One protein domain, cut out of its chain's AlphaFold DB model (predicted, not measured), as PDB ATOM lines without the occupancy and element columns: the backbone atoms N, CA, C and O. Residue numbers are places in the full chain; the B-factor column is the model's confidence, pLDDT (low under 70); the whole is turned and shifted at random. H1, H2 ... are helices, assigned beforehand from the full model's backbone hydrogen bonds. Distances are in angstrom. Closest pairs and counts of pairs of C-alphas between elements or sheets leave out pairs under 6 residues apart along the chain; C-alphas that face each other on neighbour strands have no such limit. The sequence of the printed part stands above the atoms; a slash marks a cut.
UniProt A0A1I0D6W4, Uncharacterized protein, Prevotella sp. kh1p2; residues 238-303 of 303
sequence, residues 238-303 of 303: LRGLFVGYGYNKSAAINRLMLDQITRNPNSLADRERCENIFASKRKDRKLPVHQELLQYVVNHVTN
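What this domain is: This is residues 238 to 303 of the 303 residues of an uncharacterized protein of Prevotella sp. kh1p2 (UniProt A0A1I0D6W4). The longest helix, H2, and H3 fold back on each other as a helical hairpin, and two helices cross its open end: H1 over one face of the hairpin, H4 across the end itself. The turn of the hairpin sticks out with residues 262 to 269, and H1 and H4 are separate from each other. The printed part has 66 residues with four named helices, in the order H1, H2, H3, H4, and no named strand; the class is all helix. It is compact, with a radius of gyration of the C-alphas of 11.4 A, and spans 35 by 27 by 18 A.

Where its parts are: H2, residues 251 to 263, is 18.1 A long from its first C-alpha at (-38.206, -27.731, -9.775) to its last at (-55.656, -29.266, -14.519). H3, residues 268 to 278, is 16.9 A long. H4, residues 291 to 300, is 14.2 A long and ends with C-alpha 300 at (-39.355, -27.289, -19.798). H1, residues 238 to 245, is 10.2 A long and begins with C-alpha 238 at (-45.837, -26.857, -0.715).

How they stand to each other: H2 is the hub, touching the three other helices. With residues 257 to 261 alone it touches H3, at a shallow tilt of 22 degrees, opposite ways; the two form a helical hairpin, and their closest C-alphas are those of Ile 261 and Cys 274, 6.6 A apart. With residues 253 to 257 alone H2 touches H1, about perpendicular at 81 degrees; the closest C-alphas are those of Leu 238 and Ile 253, 6.6 A apart. With residues 251 to 254 alone H2 only just touches H4, with 3 pairs of C-alphas within 8 A, about perpendicular at 73 degrees; the closest C-alphas are those of Asn 254 and Leu 293, 5.8 A apart. H3 is close to H1 but not clearly touching, the closest C-alphas being those of Val 243 and Asn 276, 6.9 A apart. H3 is also close to H4 but not clearly touching, with C-alphas 278 and 293, the closest, 7.3 A apart. H1 and H4 are apart. Every O i to N i+4 pair is within hydrogen-bond range in H1 and H4, against 8 of 9 in H2 and 6 of 7 in H3.

The domain as a whole: The two farthest C-alphas, those of Asp 284 and Asn 303, are 35.6 A apart. The printed part has no cut and ends at Asn 303, the chain's last residue. The links H1 to H2 and H2 to H3 are tight; the link H3 to H4, residues 279 to 290, is long. The mean pLDDT of the printed part is 76.1, and residues 261 to 276 and 301 to 303 are under 70.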
ATOM      1  N   LEU A 238     -46.806 -27.238   0.320       96.75
ATOM      2  CA  LEU A 238     -45.837 -26.857  -0.715       96.75
ATOM      3  C   LEU A 238     -46.280 -25.587  -1.456       96.75
ATOM      4  O   LEU A 238     -45.480 -24.676  -1.677       96.75
ATOM      5  N   ARG A 239     -47.576 -25.480  -1.757       91.25
ATOM      6  CA  ARG A 239     -48.189 -24.271  -2.327       91.25
ATOM      7  C   ARG A 239     -48.063 -23.087  -1.378       91.25
ATOM      8  O   ARG A 239     -47.760 -21.981  -1.816       91.25
ATOM      9  N   GLY A 240     -48.252 -23.310  -0.079       91.38
ATOM     10  CA  GLY A 240     -48.069 -22.296   0.955       91.38
ATOM     11  C   GLY A 240     -46.646 -21.731   0.988       91.38
ATOM     12  O   GLY A 240     -46.485 -20.514   1.112       91.38
ATOM     13  N   LEU A 241     -45.625 -22.580   0.822       94.62
ATOM     14  CA  LEU A 241     -44.225 -22.153   0.685       94.62
ATOM     15  C   LEU A 241     -44.018 -21.291  -0.568       94.62
ATOM     16  O   LEU A 241     -43.413 -20.219  -0.485       94.62
ATOM     17  N   PHE A 242     -44.554 -21.720  -1.710       92.44
ATOM     18  CA  PHE A 242     -44.420 -20.995  -2.972       92.44
ATOM     19  C   PHE A 242     -45.163 -19.651  -2.945       92.44
ATOM     20  O   PHE A 242     -44.553 -18.589  -3.041       92.44
ATOM     21  N   VAL A 243     -46.485 -19.680  -2.759       85.50
ATOM     22  CA  VAL A 243     -47.353 -18.499  -2.875       85.50
ATOM     23  C   VAL A 243     -47.143 -17.549  -1.701       85.50
ATOM     24  O   VAL A 243     -46.990 -16.343  -1.899       85.50
ATOM     25  N   GLY A 244     -47.124 -18.084  -0.477       86.12
ATOM     26  CA  GLY A 244     -47.072 -17.283   0.744       86.12
ATOM     27  C   GLY A 244     -45.686 -16.719   1.046       86.12
ATOM     28  O   GLY A 244     -45.581 -15.584   1.520       86.12
ATOM     29  N   TYR A 245     -44.632 -17.488   0.757       90.19
ATOM     30  CA  TYR A 245     -43.260 -17.156   1.154       90.19
ATOM     31  C   TYR A 245     -42.283 -16.980  -0.016       90.19
ATOM     32  O   TYR A 245     -41.159 -16.519   0.195       90.19
ATOM     33  N   GLY A 246     -42.708 -17.252  -1.251       88.31
ATOM     34  CA  GLY A 246     -41.895 -17.050  -2.450       88.31
ATOM     35  C   GLY A 246     -40.820 -18.111  -2.667       88.31
ATOM     36  O   GLY A 246     -39.806 -17.825  -3.301       88.31
ATOM     37  N   TYR A 247     -40.987 -19.315  -2.115       93.00
ATOM     38  CA  TYR A 247     -40.031 -20.400  -2.318       93.00
ATOM     39  C   TYR A 247     -40.217 -21.053  -3.696       93.00
ATOM     40  O   TYR A 247     -41.074 -21.913  -3.876       93.00
ATOM     41  N   ASN A 248     -39.381 -20.656  -4.657       87.81
ATOM     42  CA  ASN A 248     -39.431 -21.083  -6.063       87.81
ATOM     43  C   ASN A 248     -38.161 -21.823  -6.531       87.81
ATOM     44  O   ASN A 248     -37.929 -21.988  -7.727       87.81
ATOM     45  N   LYS A 249     -37.319 -22.269  -5.592       89.75
ATOM     46  CA  LYS A 249     -36.027 -22.921  -5.887       89.75
ATOM     47  C   LYS A 249     -36.136 -24.422  -6.175       89.75
ATOM     48  O   LYS A 249     -35.132 -25.049  -6.495       89.75
ATOM     49  N   SER A 250     -37.319 -25.016  -6.011       93.25
ATOM     50  CA  SER A 250     -37.550 -26.444  -6.237       93.25
ATOM     51  C   SER A 250     -38.270 -26.662  -7.559       93.25
ATOM     52  O   SER A 250     -39.421 -26.256  -7.713       93.25
ATOM     53  N   ALA A 251     -37.618 -27.362  -8.489       92.06
ATOM     54  CA  ALA A 251     -38.206 -27.731  -9.775       92.06
ATOM     55  C   ALA A 251     -39.523 -28.513  -9.614       92.06
ATOM     56  O   ALA A 251     -40.484 -28.260 -10.335       92.06
ATOM     57  N   ALA A 252     -39.604 -29.413  -8.628       94.25
ATOM     58  CA  ALA A 252     -40.809 -30.201  -8.384       94.25
ATOM     59  C   ALA A 252     -41.978 -29.345  -7.865       94.25
ATOM     60  O   ALA A 252     -43.110 -29.539  -8.296       94.25
ATOM     61  N   ILE A 253     -41.710 -28.367  -6.989       92.75
ATOM     62  CA  ILE A 253     -42.745 -27.424  -6.525       92.75
ATOM     63  C   ILE A 253     -43.158 -26.489  -7.666       92.75
ATOM     64  O   ILE A 253     -44.345 -26.258  -7.864       92.75
ATOM     65  N   ASN A 254     -42.205 -26.001  -8.463       89.25
ATOM     66  CA  ASN A 254     -42.499 -25.179  -9.638       89.25
ATOM     67  C   ASN A 254     -43.402 -25.933 -10.625       89.25
ATOM     68  O   ASN A 254     -44.406 -25.390 -11.080       89.25
ATOM     69  N   ARG A 255     -43.102 -27.214 -10.889       90.19
ATOM     70  CA  ARG A 255     -43.954 -28.090 -11.697       90.19
ATOM     71  C   ARG A 255     -45.336 -28.280 -11.081       90.19
ATOM     72  O   ARG A 255     -46.314 -28.136 -11.800       90.19
ATOM     73  N   LEU A 256     -45.426 -28.545  -9.774       89.44
ATOM     74  CA  LEU A 256     -46.709 -28.642  -9.069       89.44
ATOM     75  C   LEU A 256     -47.570 -27.396  -9.321       89.44
ATOM     76  O   LEU A 256     -48.745 -27.531  -9.652       89.44
ATOM     77  N   MET A 257     -46.994 -26.194  -9.210       85.75
ATOM     78  CA  MET A 257     -47.729 -24.947  -9.451       85.75
ATOM     79  C   MET A 257     -48.223 -24.829 -10.901       85.75
ATOM     80  O   MET A 257     -49.357 -24.413 -11.119       85.75
ATOM     81  N   LEU A 258     -47.414 -25.224 -11.888       82.06
ATOM     82  CA  LEU A 258     -47.802 -25.193 -13.305       82.06
ATOM     83  C   LEU A 258     -48.872 -26.232 -13.642       82.06
ATOM     84  O   LEU A 258     -49.835 -25.916 -14.339       82.06
ATOM     85  N   ASP A 259     -48.747 -27.445 -13.108       82.50
ATOM     86  CA  ASP A 259     -49.736 -28.502 -13.295       82.50
ATOM     87  C   ASP A 259     -51.128 -28.031 -12.833       82.50
ATOM     88  O   ASP A 259     -52.126 -28.362 -13.472       82.50
ATOM     89  N   GLN A 260     -51.227 -27.196 -11.787       74.31
ATOM     90  CA  GLN A 260     -52.514 -26.635 -11.347       74.31
ATOM     91  C   GLN A 260     -53.187 -25.753 -12.399       74.31
ATOM     92  O   GLN A 260     -54.409 -25.812 -12.530       74.31
ATOM     93  N   ILE A 261     -52.409 -24.986 -13.168       67.25
ATOM     94  CA  ILE A 261     -52.929 -24.179 -14.281       67.25
ATOM     95  C   ILE A 261     -53.531 -25.102 -15.347       67.25
ATOM     96  O   ILE A 261     -54.615 -24.844 -15.863       67.25
ATOM     97  N   THR A 262     -52.847 -26.208 -15.650       65.69
ATOM     98  CA  THR A 262     -53.279 -27.144 -16.702       65.69
ATOM     99  C   THR A 262     -54.472 -28.012 -16.301       65.69
ATOM    100  O   THR A 262     -55.298 -28.339 -17.149       65.69
ATOM    101  N   ARG A 263     -54.593 -28.376 -15.015       67.94
ATOM    102  CA  ARG A 263     -55.656 -29.266 -14.519       67.94
ATOM    103  C   ARG A 263     -57.039 -28.604 -14.510       67.94
ATOM    104  O   ARG A 263     -58.022 -29.326 -14.608       67.94
ATOM    105  N   ASN A 264     -57.129 -27.273 -14.422       57.53
ATOM    106  CA  ASN A 264     -58.403 -26.544 -14.337       57.53
ATOM    107  C   ASN A 264     -58.426 -25.290 -15.239       57.53
ATOM    108  O   ASN A 264     -58.380 -24.165 -14.745       57.53
ATOM    109  N   PRO A 265     -58.537 -25.441 -16.571       55.25
ATOM    110  CA  PRO A 265     -58.384 -24.324 -17.510       55.25
ATOM    111  C   PRO A 265     -59.536 -23.293 -17.515       55.25
ATOM    112  O   PRO A 265     -59.391 -22.239 -18.130       55.25
ATOM    113  N   ASN A 266     -60.675 -23.562 -16.858       52.72
ATOM    114  CA  ASN A 266     -61.939 -22.851 -17.124       52.72
ATOM    115  C   ASN A 266     -62.602 -22.127 -15.933       52.72
ATOM    116  O   ASN A 266     -63.707 -21.614 -16.113       52.72
ATOM    117  N   SER A 267     -62.005 -22.041 -14.735       54.06
ATOM    118  CA  SER A 267     -62.641 -21.292 -13.632       54.06
ATOM    119  C   SER A 267     -62.138 -19.843 -13.530       54.06
ATOM    120  O   SER A 267     -60.948 -19.557 -13.649       54.06
ATOM    121  N   LEU A 268     -63.049 -18.889 -13.294       46.66
ATOM    122  CA  LEU A 268     -62.711 -17.471 -13.074       46.66
ATOM    123  C   LEU A 268     -61.831 -17.263 -11.829       46.66
ATOM    124  O   LEU A 268     -60.981 -16.376 -11.831       46.66
ATOM    125  N   ALA A 269     -61.978 -18.119 -10.809       51.62
ATOM    126  CA  ALA A 269     -61.102 -18.148  -9.638       51.62
ATOM    127  C   ALA A 269     -59.659 -18.566  -9.990       51.62
ATOM    128  O   ALA A 269     -58.730 -18.270  -9.237       51.62
ATOM    129  N   ASP A 270     -59.452 -19.222 -11.139       53.00
ATOM    130  CA  ASP A 270     -58.140 -19.694 -11.576       53.00
ATOM    131  C   ASP A 270     -57.342 -18.640 -12.356       53.00
ATOM    132  O   ASP A 270     -56.116 -18.706 -12.343       53.00
ATOM    133  N   ARG A 271     -57.969 -17.607 -12.945       51.16
ATOM    134  CA  ARG A 271     -57.213 -16.486 -13.555       51.16
ATOM    135  C   ARG A 271     -56.442 -15.680 -12.511       51.16
ATOM    136  O   ARG A 271     -55.253 -15.439 -12.691       51.16
ATOM    137  N   GLU A 272     -57.079 -15.362 -11.385       52.41
ATOM    138  CA  GLU A 272     -56.421 -14.703 -10.245       52.41
ATOM    139  C   GLU A 272     -55.349 -15.618  -9.609       52.41
ATOM    140  O   GLU A 272     -54.304 -15.153  -9.152       52.41
ATOM    141  N   ARG A 273     -55.538 -16.950  -9.637       60.56
ATOM    142  CA  ARG A 273     -54.500 -17.919  -9.222       60.56
ATOM    143  C   ARG A 273     -53.324 -17.992 -10.196       60.56
ATOM    144  O   ARG A 273     -52.197 -18.130  -9.730       60.56
ATOM    145  N   CYS A 274     -53.553 -17.872 -11.503       59.72
ATOM    146  CA  CYS A 274     -52.491 -17.862 -12.514       59.72
ATOM    147  C   CYS A 274     -51.581 -16.639 -12.366       59.72
ATOM    148  O   CYS A 274     -50.360 -16.780 -12.422       59.72
ATOM    149  N   GLU A 275     -52.147 -15.456 -12.106       64.06
ATOM    150  CA  GLU A 275     -51.358 -14.251 -11.811       64.06
ATOM    151  C   GLU A 275     -50.467 -14.465 -10.581       64.06
ATOM    152  O   GLU A 275     -49.261 -14.234 -10.651       64.06
ATOM    153  N   ASN A 276     -51.024 -15.036  -9.505       67.12
ATOM    154  CA  ASN A 276     -50.281 -15.362  -8.283       67.12
ATOM    155  C   ASN A 276     -49.150 -16.392  -8.489       67.12
ATOM    156  O   ASN A 276     -48.209 -16.439  -7.698       67.12
ATOM    157  N   ILE A 277     -49.198 -17.210  -9.542       72.75
ATOM    158  CA  ILE A 277     -48.132 -18.173  -9.851       72.75
ATOM    159  C   ILE A 277     -46.907 -17.479 -10.454       72.75
ATOM    160  O   ILE A 277     -45.783 -17.859 -10.137       72.75
ATOM    161  N   PHE A 278     -47.096 -16.439 -11.270       75.81
ATOM    162  CA  PHE A 278     -45.986 -15.678 -11.860       75.81
ATOM    163  C   PHE A 278     -45.546 -14.499 -10.991       75.81
ATOM    164  O   PHE A 278     -44.357 -14.177 -10.949       75.81
ATOM    165  N   ALA A 279     -46.478 -13.901 -10.248       74.56
ATOM    166  CA  ALA A 279     -46.217 -12.899  -9.228       74.56
ATOM    167  C   ALA A 279     -47.282 -12.982  -8.122       74.56
ATOM    168  O   ALA A 279     -48.418 -12.560  -8.318       74.56
ATOM    169  N   SER A 280     -46.925 -13.488  -6.938       71.31
ATOM    170  CA  SER A 280     -47.833 -13.501  -5.780       71.31
ATOM    171  C   SER A 280     -47.507 -12.390  -4.802       71.31
ATOM    172  O   SER A 280     -46.343 -12.142  -4.474       71.31
ATOM    173  N   LYS A 281     -48.549 -11.755  -4.255       71.69
ATOM    174  CA  LYS A 281     -48.372 -10.919  -3.072       71.69
ATOM    175  C   LYS A 281     -48.043 -11.839  -1.902       71.69
ATOM    176  O   LYS A 281     -48.907 -12.539  -1.377       71.69
ATOM    177  N   ARG A 282     -46.776 -11.840  -1.506       77.62
ATOM    178  CA  ARG A 282     -46.284 -12.570  -0.343       77.62
ATOM    179  C   ARG A 282     -46.993 -12.097   0.919       77.62
ATOM    180  O   ARG A 282     -47.540 -10.992   0.991       77.62
ATOM    181  N   LYS A 283     -46.905 -12.918   1.962       76.31
ATOM    182  CA  LYS A 283     -47.434 -12.596   3.290       76.31
ATOM    183  C   LYS A 283     -46.864 -11.286   3.873       76.31
ATOM    184  O   LYS A 283     -47.577 -10.579   4.575       76.31
ATOM    185  N   ASP A 284     -45.653 -10.890   3.469       71.75
ATOM    186  CA  ASP A 284     -45.002  -9.604   3.792       71.75
ATOM    187  C   ASP A 284     -45.482  -8.400   2.959       71.75
ATOM    188  O   ASP A 284     -44.940  -7.298   3.067       71.75
ATOM    189  N   ARG A 285     -46.512  -8.601   2.132       72.25
ATOM    190  CA  ARG A 285     -47.123  -7.631   1.213       72.25
ATOM    191  C   ARG A 285     -46.250  -7.200   0.032       72.25
ATOM    192  O   ARG A 285     -46.683  -6.306  -0.699       72.25
ATOM    193  N   LYS A 286     -45.090  -7.819  -0.203       76.62
ATOM    194  CA  LYS A 286     -44.311  -7.611  -1.436       76.62
ATOM    195  C   LYS A 286     -44.874  -8.458  -2.580       76.62
ATOM    196  O   LYS A 286     -45.387  -9.543  -2.337       76.62
ATOM    197  N   LEU A 287     -44.745  -7.985  -3.819       78.38
ATOM    198  CA  LEU A 287     -45.184  -8.680  -5.039       78.38
ATOM    199  C   LEU A 287     -43.967  -8.994  -5.932       78.38
ATOM    200  O   LEU A 287     -43.717  -8.266  -6.892       78.38
ATOM    201  N   PRO A 288     -43.128  -9.988  -5.584       77.94
ATOM    202  CA  PRO A 288     -42.022 -10.391  -6.442       77.94
ATOM    203  C   PRO A 288     -42.517 -11.192  -7.651       77.94
ATOM    204  O   PRO A 288     -43.475 -11.954  -7.554       77.94
ATOM    205  N   VAL A 289     -41.797 -11.069  -8.765       80.44
ATOM    206  CA  VAL A 289     -41.926 -11.978  -9.909       80.44
ATOM    207  C   VAL A 289     -41.126 -13.249  -9.625       80.44
ATOM    208  O   VAL A 289     -39.964 -13.179  -9.209       80.44
ATOM    209  N   HIS A 290     -41.718 -14.415  -9.870       82.69
ATOM    210  CA  HIS A 290     -41.096 -15.721  -9.643       82.69
ATOM    211  C   HIS A 290     -40.134 -16.087 -10.783       82.69
ATOM    212  O   HIS A 290     -40.429 -16.939 -11.615       82.69
ATOM    213  N   GLN A 291     -38.966 -15.440 -10.828       81.94
ATOM    214  CA  GLN A 291     -37.983 -15.601 -11.916       81.94
ATOM    215  C   GLN A 291     -37.556 -17.057 -12.165       81.94
ATOM    216  O   GLN A 291     -37.511 -17.487 -13.312       81.94
ATOM    217  N   GLU A 292     -37.312 -17.836 -11.109       83.44
ATOM    218  CA  GLU A 292     -36.938 -19.253 -11.233       83.44
ATOM    219  C   GLU A 292     -38.059 -20.101 -11.852       83.44
ATOM    220  O   GLU A 292     -37.798 -21.035 -12.608       83.44
ATOM    221  N   LEU A 293     -39.324 -19.753 -11.581       81.75
ATOM    222  CA  LEU A 293     -40.460 -20.389 -12.240       81.75
ATOM    223  C   LEU A 293     -40.496 -20.024 -13.728       81.75
ATOM    224  O   LEU A 293     -40.688 -20.907 -14.558       81.75
ATOM    225  N   LEU A 294     -40.296 -18.748 -14.078       81.94
ATOM    226  CA  LEU A 294     -40.249 -18.318 -15.480       81.94
ATOM    227  C   LEU A 294     -39.136 -19.043 -16.243       81.94
ATOM    228  O   LEU A 294     -39.374 -19.548 -17.338       81.94
ATOM    229  N   GLN A 295     -37.949 -19.164 -15.645       82.00
ATOM    230  CA  GLN A 295     -36.844 -19.913 -16.237       82.00
ATOM    231  C   GLN A 295     -37.182 -21.402 -16.386       82.00
ATOM    232  O   GLN A 295     -36.861 -22.010 -17.407       82.00
ATOM    233  N   TYR A 296     -37.862 -21.987 -15.397       80.50
ATOM    234  CA  TYR A 296     -38.343 -23.362 -15.481       80.50
ATOM    235  C   TYR A 296     -39.318 -23.547 -16.652       80.50
ATOM    236  O   TYR A 296     -39.130 -24.480 -17.431       80.50
ATOM    237  N   VAL A 297     -40.299 -22.650 -16.815       81.06
ATOM    238  CA  VAL A 297     -41.248 -22.653 -17.943       81.06
ATOM    239  C   VAL A 297     -40.499 -22.560 -19.270       81.06
ATOM    240  O   VAL A 297     -40.692 -23.417 -20.120       81.06
ATOM    241  N   VAL A 298     -39.585 -21.600 -19.432       80.81
ATOM    242  CA  VAL A 298     -38.790 -21.458 -20.668       80.81
ATOM    243  C   VAL A 298     -38.028 -22.745 -21.009       80.81
ATOM    244  O   VAL A 298     -37.975 -23.142 -22.169       80.81
ATOM    245  N   ASN A 299     -37.471 -23.419 -20.001       82.94
ATOM    246  CA  ASN A 299     -36.616 -24.589 -20.204       82.94
ATOM    247  C   ASN A 299     -37.379 -25.916 -20.365       82.94
ATOM    248  O   ASN A 299     -36.806 -26.868 -20.887       82.94
ATOM    249  N   HIS A 300     -38.622 -26.012 -19.885       74.38
ATOM    250  CA  HIS A 300     -39.355 -27.289 -19.798       74.38
ATOM    251  C   HIS A 300     -40.747 -27.250 -20.433       74.38
ATOM    252  O   HIS A 300     -41.354 -28.296 -20.640       74.38
ATOM    253  N   VAL A 301     -41.264 -26.057 -20.714       66.56
ATOM    254  CA  VAL A 301     -42.567 -25.803 -21.331       66.56
ATOM    255  C   VAL A 301     -42.300 -25.059 -22.641       66.56
ATOM    256  O   VAL A 301     -42.601 -23.879 -22.796       66.56
ATOM    257  N   THR A 302     -41.643 -25.736 -23.579       56.19
ATOM    258  CA  THR A 302     -41.572 -25.323 -24.985       56.19
ATOM    259  C   THR A 302     -42.329 -26.347 -25.832       56.19
ATOM    260  O   THR A 302     -42.268 -27.536 -25.534       56.19
ATOM    261  N   ASN A 303     -43.097 -25.813 -26.794       48.72
ATOM    262  CA  ASN A 303     -44.155 -26.429 -27.617       48.72
ATOM    263  C   ASN A 303     -44.049 -27.929 -27.916       48.72
ATOM    264  O   ASN A 303     -42.999 -28.348 -28.452       48.72
TER     265      ASN A 303